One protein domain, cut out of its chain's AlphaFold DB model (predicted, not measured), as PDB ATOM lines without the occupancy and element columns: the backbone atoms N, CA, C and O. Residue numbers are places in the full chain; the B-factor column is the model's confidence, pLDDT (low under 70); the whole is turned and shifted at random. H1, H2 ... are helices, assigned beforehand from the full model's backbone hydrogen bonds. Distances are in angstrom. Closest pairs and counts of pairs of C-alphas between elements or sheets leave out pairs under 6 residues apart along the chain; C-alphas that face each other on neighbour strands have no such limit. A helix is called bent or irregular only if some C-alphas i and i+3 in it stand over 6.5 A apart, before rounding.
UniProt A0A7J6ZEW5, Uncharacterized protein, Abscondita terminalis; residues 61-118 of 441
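What this domain is: This is residues 61 to 118 of the 441 residues of an uncharacterized protein of Abscondita terminalis (UniProt A0A7J6ZEW5). Three helices make a loosely joined triangle: H1 and H2 form a V, meeting near Glu 61 and Lys 85, and the longest helix, H4, runs past the V's open side, from near the first residues of H2 to near the last of H1. H3, a short helix of four residues, sits beyond H2, away from H1, and the contacts between the helices are few. The printed part has 58 residues with four named helices, in the order H1, H2, H3, H4, and no named strand; its class is all helix. It is only just compact, close to loose, with a radius of gyration of the C-alphas of 11.9 A, and the C-alphas span 30 by 25 by 16 A.

Where its parts are: H4, residues 100 to 117, is 24.5 A from first to last C-alpha, from (-24.238, 14.293, 27.207) to (-40.441, 1.954, 13.562). It has a kink of 32 degrees near residue 111; it is neither bent nor irregular, but only just: C-alphas 111 and 114 are 6.5 A apart. H1, residues 61 to 72, begins with C-alpha 61 at (-21.469, 0.337, 4.778) and is 16.1 A long. H2, residues 78 to 87, is 14.7 A long and is neither bent nor irregular, but only just: C-alphas 84 and 87 are 6.3 A apart. H3 is residues 94 to 97.

How they stand to each other: H4 touches no helix. H4 and H2 are close but not clearly touching, about perpendicular at 89 degrees; their closest C-alphas are those of Asp 102 and Phe 79, 7.5 A apart. H4 and H1 are also close but not clearly touching, at a steep tilt of 49 degrees, the same way; their closest C-alphas, of Leu 117 and Leu 72, are 7.0 A apart. H1 and H2 only just touch, with 3 pairs of C-alphas within 8 A, and H1 does so with residues 61 to 65 alone. Their closest C-alphas, of Glu 61 and Lys 85, are 6.1 A apart, and they run opposite ways at a steep tilt of 51 degrees. H3 and H2 are close but not clearly touching, with the closest C-alphas, of Ser 94 and Ile 83, 6.9 A apart. H3 is apart from H1 and from H4. Every O i to N i+4 pair is within hydrogen-bond range in H1; in H2 it is 5 of 6 and in H4 12 of 14, and H3 is too short for such a pair.

The domain as a whole: The two C-alphas farthest apart, of Asp 71 and Lys 96, are 30.3 A apart. The printed part has no cut. The links from H1 to H2 and from H3 to H4 are tight, and that from H2 to H3 is short. The mean pLDDT of the printed part is 76.0, and residues 83 to 95 are under 70.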
ATOM      1  N   GLU A  61     -20.777  -0.064   3.548       73.06
ATOM      2  CA  GLU A  61     -21.469   0.337   4.778       73.06
ATOM      3  C   GLU A  61     -22.368   1.567   4.582       73.06
ATOM      4  O   GLU A  61     -23.443   1.649   5.174       73.06
ATOM      5  N   ASP A  62     -21.955   2.515   3.740       79.44
ATOM      6  CA  ASP A  62     -22.729   3.721   3.435       79.44
ATOM      7  C   ASP A  62     -23.958   3.368   2.612       79.44
ATOM      8  O   ASP A  62     -25.043   3.846   2.934       79.44
ATOM      9  N   ILE A  63     -23.776   2.471   1.638       81.69
ATOM     10  CA  ILE A  63     -24.846   1.911   0.809       81.69
ATOM     11  C   ILE A  63     -25.792   1.068   1.670       81.69
ATOM     12  O   ILE A  63     -27.004   1.187   1.539       81.69
ATOM     13  N   PHE A  64     -25.269   0.249   2.590       80.75
ATOM     14  CA  PHE A  64     -26.100  -0.528   3.511       80.75
ATOM     15  C   PHE A  64     -26.952   0.369   4.412       80.75
ATOM     16  O   PHE A  64     -28.153   0.151   4.522       80.75
ATOM     17  N   LEU A  65     -26.351   1.387   5.038       80.38
ATOM     18  CA  LEU A  65     -27.088   2.306   5.905       80.38
ATOM     19  C   LEU A  65     -28.082   3.155   5.118       80.38
ATOM     20  O   LEU A  65     -29.160   3.414   5.627       80.38
ATOM     21  N   GLU A  66     -27.753   3.557   3.893       87.19
ATOM     22  CA  GLU A  66     -28.678   4.283   3.020       87.19
ATOM     23  C   GLU A  66     -29.853   3.397   2.583       87.19
ATOM     24  O   GLU A  66     -30.997   3.839   2.615       87.19
ATOM     25  N   ASN A  67     -29.608   2.120   2.275       82.88
ATOM     26  CA  ASN A  67     -30.677   1.154   2.020       82.88
ATOM     27  C   ASN A  67     -31.544   0.942   3.267       82.88
ATOM     28  O   ASN A  67     -32.763   0.970   3.159       82.88
ATOM     29  N   LEU A  68     -30.937   0.821   4.453       79.19
ATOM     30  CA  LEU A  68     -31.661   0.678   5.718       79.19
ATOM     31  C   LEU A  68     -32.512   1.924   6.035       79.19
ATOM     32  O   LEU A  68     -33.655   1.795   6.458       79.19
ATOM     33  N   GLU A  69     -31.967   3.125   5.817       86.94
ATOM     34  CA  GLU A  69     -32.677   4.408   5.956       86.94
ATOM     35  C   GLU A  69     -33.860   4.498   4.981       86.94
ATOM     36  O   GLU A  69     -34.953   4.926   5.358       86.94
ATOM     37  N   ASN A  70     -33.674   4.034   3.743       88.25
ATOM     38  CA  ASN A  70     -34.723   4.002   2.726       88.25
ATOM     39  C   ASN A  70     -35.823   2.981   3.053       88.25
ATOM     40  O   ASN A  70     -37.006   3.305   2.924       88.25
ATOM     41  N   ASP A  71     -35.447   1.786   3.509       82.88
ATOM     42  CA  ASP A  71     -36.377   0.717   3.880       82.88
ATOM     43  C   ASP A  71     -37.216   1.123   5.101       82.88
ATOM     44  O   ASP A  71     -38.442   0.998   5.091       82.88
ATOM     45  N   LEU A  72     -36.567   1.696   6.121       78.88
ATOM     46  CA  LEU A  72     -37.214   2.188   7.341       78.88
ATOM     47  C   LEU A  72     -37.882   3.560   7.167       78.88
ATOM     48  O   LEU A  72     -38.594   4.013   8.061       78.88
ATOM     49  N   LYS A  73     -37.657   4.235   6.034       87.25
ATOM     50  CA  LYS A  73     -38.121   5.604   5.748       87.25
ATOM     51  C   LYS A  73     -37.750   6.606   6.851       87.25
ATOM     52  O   LYS A  73     -38.514   7.532   7.128       87.25
ATOM     53  N   THR A  74     -36.579   6.437   7.462       85.62
ATOM     54  CA  THR A  74     -36.016   7.362   8.456       85.62
ATOM     55  C   THR A  74     -34.552   7.659   8.146       85.62
ATOM     56  O   THR A  74     -33.892   6.896   7.452       85.62
ATOM     57  N   THR A  75     -34.020   8.760   8.674       86.75
ATOM     58  CA  THR A  75     -32.599   9.109   8.563       86.75
ATOM     59  C   THR A  75     -31.925   8.955   9.916       86.75
ATOM     60  O   THR A  75     -32.319   9.626  10.871       86.75
ATOM     61  N   PHE A  76     -30.873   8.140  10.017       79.62
ATOM     62  CA  PHE A  76     -30.153   8.021  11.278       79.62
ATOM     63  C   PHE A  76     -29.384   9.311  11.573       79.62
ATOM     64  O   PHE A  76     -28.703   9.858  10.695       79.62
ATOM     65  N   PRO A  77     -29.389   9.774  12.832       82.81
ATOM     66  CA  PRO A  77     -28.495  10.833  13.257       82.81
ATOM     67  C   PRO A  77     -27.044  10.512  12.886       82.81
ATOM     68  O   PRO A  77     -26.563   9.394  13.084       82.81
ATOM     69  N   THR A  78     -26.308  11.503  12.383       78.56
ATOM     70  CA  THR A  78     -24.949  11.303  11.853       78.56
ATOM     71  C   THR A  78     -24.008  10.640  12.862       78.56
ATOM     72  O   THR A  78     -23.146   9.861  12.470       78.56
ATOM     73  N   PHE A  79     -24.185  10.884  14.164       74.69
ATOM     74  CA  PHE A  79     -23.390  10.233  15.208       74.69
ATOM     75  C   PHE A  79     -23.687   8.727  15.323       74.69
ATOM     76  O   PHE A  79     -22.750   7.939  15.416       74.69
ATOM     77  N   LEU A  80     -24.957   8.306  15.239       74.50
ATOM     78  CA  LEU A  80     -25.360   6.896  15.178       74.50
ATOM     79  C   LEU A  80     -24.819   6.243  13.912       74.50
ATOM     80  O   LEU A  80     -24.230   5.165  13.977       74.50
ATOM     81  N   ARG A  81     -24.928   6.946  12.780       79.44
ATOM     82  CA  ARG A  81     -24.350   6.513  11.507       79.44
ATOM     83  C   ARG A  81     -22.843   6.303  11.652       79.44
ATOM     84  O   ARG A  81     -22.338   5.267  11.254       79.44
ATOM     85  N   ASN A  82     -22.134   7.213  12.316       74.94
ATOM     86  CA  ASN A  82     -20.701   7.078  12.582       74.94
ATOM     87  C   ASN A  82     -20.377   5.919  13.540       74.94
ATOM     88  O   ASN A  82     -19.378   5.235  13.330       74.94
ATOM     89  N   ILE A  83     -21.205   5.655  14.556       69.56
ATOM     90  CA  ILE A  83     -21.037   4.515  15.477       69.56
ATOM     91  C   ILE A  83     -21.214   3.182  14.738       69.56
ATOM     92  O   ILE A  83     -20.407   2.268  14.922       69.56
ATOM     93  N   LEU A  84     -22.247   3.089  13.897       69.50
ATOM     94  CA  LEU A  84     -22.570   1.902  13.107       69.50
ATOM     95  C   LEU A  84     -21.540   1.667  11.997       69.50
ATOM     96  O   LEU A  84     -21.043   0.548  11.882       69.50
ATOM     97  N   LYS A  85     -21.159   2.725  11.260       68.75
ATOM     98  CA  LYS A  85     -20.115   2.693  10.223       68.75
ATOM     99  C   LYS A  85     -18.777   2.263  10.794       68.75
ATOM    100  O   LYS A  85     -18.095   1.454  10.187       68.75
ATOM    101  N   PHE A  86     -18.369   2.801  11.950       56.00
ATOM    102  CA  PHE A  86     -16.986   2.587  12.344       56.00
ATOM    103  C   PHE A  86     -16.692   1.138  12.726       56.00
ATOM    104  O   PHE A  86     -15.714   0.646  12.179       56.00
ATOM    105  N   LYS A  87     -17.423   0.459  13.641       57.34
ATOM    106  CA  LYS A  87     -17.030  -0.887  14.161       57.34
ATOM    107  C   LYS A  87     -18.140  -1.675  14.887       57.34
ATOM    108  O   LYS A  87     -17.933  -2.004  16.057       57.34
ATOM    109  N   GLY A  88     -19.273  -1.969  14.236       52.16
ATOM    110  CA  GLY A  88     -20.346  -2.878  14.703       52.16
ATOM    111  C   GLY A  88     -20.314  -3.267  16.192       52.16
ATOM    112  O   GLY A  88     -19.726  -4.286  16.520       52.16
ATOM    113  N   LEU A  89     -20.874  -2.426  17.075       51.00
ATOM    114  CA  LEU A  89     -21.098  -2.580  18.536       51.00
ATOM    115  C   LEU A  89     -19.962  -3.140  19.443       51.00
ATOM    116  O   LEU A  89     -20.093  -3.097  20.664       51.00
ATOM    117  N   ALA A  90     -18.825  -3.606  18.921       46.06
ATOM    118  CA  ALA A  90     -17.885  -4.470  19.642       46.06
ATOM    119  C   ALA A  90     -16.678  -3.741  20.269       46.06
ATOM    120  O   ALA A  90     -15.888  -4.360  20.984       46.06
ATOM    121  N   LYS A  91     -16.493  -2.430  20.036       53.03
ATOM    122  CA  LYS A  91     -15.363  -1.660  20.603       53.03
ATOM    123  C   LYS A  91     -15.808  -0.531  21.539       53.03
ATOM    124  O   LYS A  91     -16.255   0.525  21.109       53.03
ATOM    125  N   HIS A  92     -15.518  -0.713  22.829       54.53
ATOM    126  CA  HIS A  92     -15.829   0.179  23.961       54.53
ATOM    127  C   HIS A  92     -15.213   1.601  23.881       54.53
ATOM    128  O   HIS A  92     -15.506   2.460  24.713       54.53
ATOM    129  N   VAL A  93     -14.328   1.873  22.914       59.62
ATOM    130  CA  VAL A  93     -13.644   3.175  22.776       59.62
ATOM    131  C   VAL A  93     -14.554   4.229  22.139       59.62
ATOM    132  O   VAL A  93     -14.467   5.391  22.517       59.62
ATOM    133  N   SER A  94     -15.465   3.837  21.246       58.97
ATOM    134  CA  SER A  94     -16.353   4.773  20.541       58.97
ATOM    135  C   SER A  94     -17.379   5.426  21.472       58.97
ATOM    136  O   SER A  94     -17.699   6.597  21.316       58.97
ATOM    137  N   PHE A  95     -17.809   4.714  22.516       61.69
ATOM    138  CA  PHE A  95     -18.694   5.261  23.546       61.69
ATOM    139  C   PHE A  95     -18.006   6.292  24.455       61.69
ATOM    140  O   PHE A  95     -18.690   7.066  25.110       61.69
ATOM    141  N   LYS A  96     -16.662   6.351  24.487       71.69
ATOM    142  CA  LYS A  96     -15.934   7.345  25.300       71.69
ATOM    143  C   LYS A  96     -16.005   8.764  24.737       71.69
ATOM    144  O   LYS A  96     -15.650   9.695  25.449       71.69
ATOM    145  N   GLN A  97     -16.375   8.919  23.466       77.00
ATOM    146  CA  GLN A  97     -16.460  10.222  22.801       77.00
ATOM    147  C   GLN A  97     -17.881  10.785  22.769       77.00
ATOM    148  O   GLN A  97     -18.062  11.914  22.320       77.00
ATOM    149  N   LEU A  98     -18.870  10.026  23.251       81.44
ATOM    150  CA  LEU A  98     -20.224  10.532  23.422       81.44
ATOM    151  C   LEU A  98     -20.224  11.562  24.546       81.44
ATOM    152  O   LEU A  98     -19.804  11.270  25.666       81.44
ATOM    153  N   ASN A  99     -20.670  12.768  24.222       87.69
ATOM    154  CA  ASN A  99     -20.998  13.771  25.225       87.69
ATOM    155  C   ASN A  99     -22.474  13.632  25.633       87.69
ATOM    156  O   ASN A  99     -23.247  12.918  24.990       87.69
ATOM    157  N   ASP A 100     -22.868  14.342  26.689       86.56
ATOM    158  CA  ASP A 100     -24.238  14.293  27.207       86.56
ATOM    159  C   ASP A 100     -25.280  14.707  26.151       86.56
ATOM    160  O   ASP A 100     -26.344  14.108  26.072       86.56
ATOM    161  N   ALA A 101     -24.950  15.647  25.256       87.06
ATOM    162  CA  ALA A 101     -25.868  16.075  24.201       87.06
ATOM    163  C   ALA A 101     -26.096  14.996  23.124       87.06
ATOM    164  O   ALA A 101     -27.162  14.949  22.510       87.06
ATOM    165  N   ASP A 102     -25.112  14.130  22.874       83.56
ATOM    166  CA  ASP A 102     -25.272  12.979  21.982       83.56
ATOM    167  C   ASP A 102     -26.108  11.877  22.649       83.56
ATOM    168  O   ASP A 102     -26.896  11.216  21.973       83.56
ATOM    169  N   LEU A 103     -25.986  11.713  23.973       82.12
ATOM    170  CA  LEU A 103     -26.841  10.816  24.755       82.12
ATOM    171  C   LEU A 103     -28.292  11.307  24.795       82.12
ATOM    172  O   LEU A 103     -29.190  10.500  24.579       82.12
ATOM    173  N   ASP A 104     -28.520  12.610  24.970       82.50
ATOM    174  CA  ASP A 104     -29.861  13.207  24.933       82.50
ATOM    175  C   ASP A 104     -30.526  12.995  23.566       82.50
ATOM    176  O   ASP A 104     -31.682  12.584  23.485       82.50
ATOM    177  N   LYS A 105     -29.778  13.202  22.472       83.88
ATOM    178  CA  LYS A 105     -30.272  12.939  21.109       83.88
ATOM    179  C   LYS A 105     -30.551  11.463  20.869       83.88
ATOM    180  O   LYS A 105     -31.496  11.135  20.157       83.88
ATOM    181  N   LEU A 106     -29.725  10.578  21.424       80.06
ATOM    182  CA  LEU A 106     -29.946   9.139  21.338       80.06
ATOM    183  C   LEU A 106     -31.194   8.731  22.124       80.06
ATOM    184  O   LEU A 106     -31.991   7.946  21.618       80.06
ATOM    185  N   GLU A 107     -31.387   9.271  23.328       79.19
ATOM    186  CA  GLU A 107     -32.595   9.029  24.113       79.19
ATOM    187  C   GLU A 107     -33.832   9.556  23.379       79.19
ATOM    188  O   GLU A 107     -34.833   8.843  23.297       79.19
ATOM    189  N   GLU A 108     -33.767  10.763  22.809       86.19
ATOM    190  CA  GLU A 108     -34.868  11.338  22.037       86.19
ATOM    191  C   GLU A 108     -35.194  10.469  20.816       86.19
ATOM    192  O   GLU A 108     -36.337  10.040  20.691       86.19
ATOM    193  N   PHE A 109     -34.191  10.082  20.020       84.62
ATOM    194  CA  PHE A 109     -34.348   9.184  18.868       84.62
ATOM    195  C   PHE A 109     -34.964   7.828  19.248       84.62
ATOM    196  O   PHE A 109     -35.909   7.368  18.607       84.62
ATOM    197  N   VAL A 110     -34.480   7.184  20.316       79.06
ATOM    198  CA  VAL A 110     -35.046   5.908  20.792       79.06
ATOM    199  C   VAL A 110     -36.481   6.095  21.285       79.06
ATOM    200  O   VAL A 110     -37.333   5.232  21.082       79.06
ATOM    201  N   ARG A 111     -36.775   7.225  21.935       72.38
ATOM    202  CA  ARG A 111     -38.092   7.499  22.513       72.38
ATOM    203  C   ARG A 111     -39.143   7.859  21.464       72.38
ATOM    204  O   ARG A 111     -40.314   7.575  21.719       72.38
ATOM    205  N   THR A 112     -38.757   8.522  20.376       79.12
ATOM    206  CA  THR A 112     -39.676   8.979  19.327       79.12
ATOM    207  C   THR A 112     -39.658   8.036  18.136       79.12
ATOM    208  O   THR A 112     -40.654   7.373  17.868       79.12
ATOM    209  N   GLU A 113     -38.517   7.922  17.467       81.88
ATOM    210  CA  GLU A 113     -38.420   7.295  16.150       81.88
ATOM    211  C   GLU A 113     -38.386   5.775  16.257       81.88
ATOM    212  O   GLU A 113     -39.169   5.101  15.599       81.88
ATOM    213  N   VAL A 114     -37.572   5.206  17.153       76.38
ATOM    214  CA  VAL A 114     -37.485   3.738  17.273       76.38
ATOM    215  C   VAL A 114     -38.828   3.130  17.670       76.38
ATOM    216  O   VAL A 114     -39.207   2.098  17.134       76.38
ATOM    217  N   THR A 115     -39.599   3.783  18.543       75.50
ATOM    218  CA  THR A 115     -40.933   3.279  18.906       75.50
ATOM    219  C   THR A 115     -41.960   3.357  17.773       75.50
ATOM    220  O   THR A 115     -42.926   2.597  17.790       75.50
ATOM    221  N   GLU A 116     -41.770   4.261  16.810       82.25
ATOM    222  CA  GLU A 116     -42.621   4.383  15.618       82.25
ATOM    223  C   GLU A 116     -42.228   3.388  14.518       82.25
ATOM    224  O   GLU A 116     -43.073   3.030  13.702       82.25
ATOM    225  N   LEU A 117     -40.973   2.924  14.524       80.75
ATOM    226  CA  LEU A 117     -40.441   1.954  13.562       80.75
ATOM    227  C   LEU A 117     -40.793   0.501  13.888       80.75
ATOM    228  O   LEU A 117     -40.758  -0.333  12.991       80.75
ATOM    229  N   VAL A 118     -41.099   0.179  15.148       81.50
ATOM    230  CA  VAL A 118     -41.563  -1.170  15.493       81.50
ATOM    231  C   VAL A 118     -43.000  -1.324  14.983       81.50
ATOM    232  O   VAL A 118     -43.849  -0.456  15.207       81.50
TER     233      VAL A 118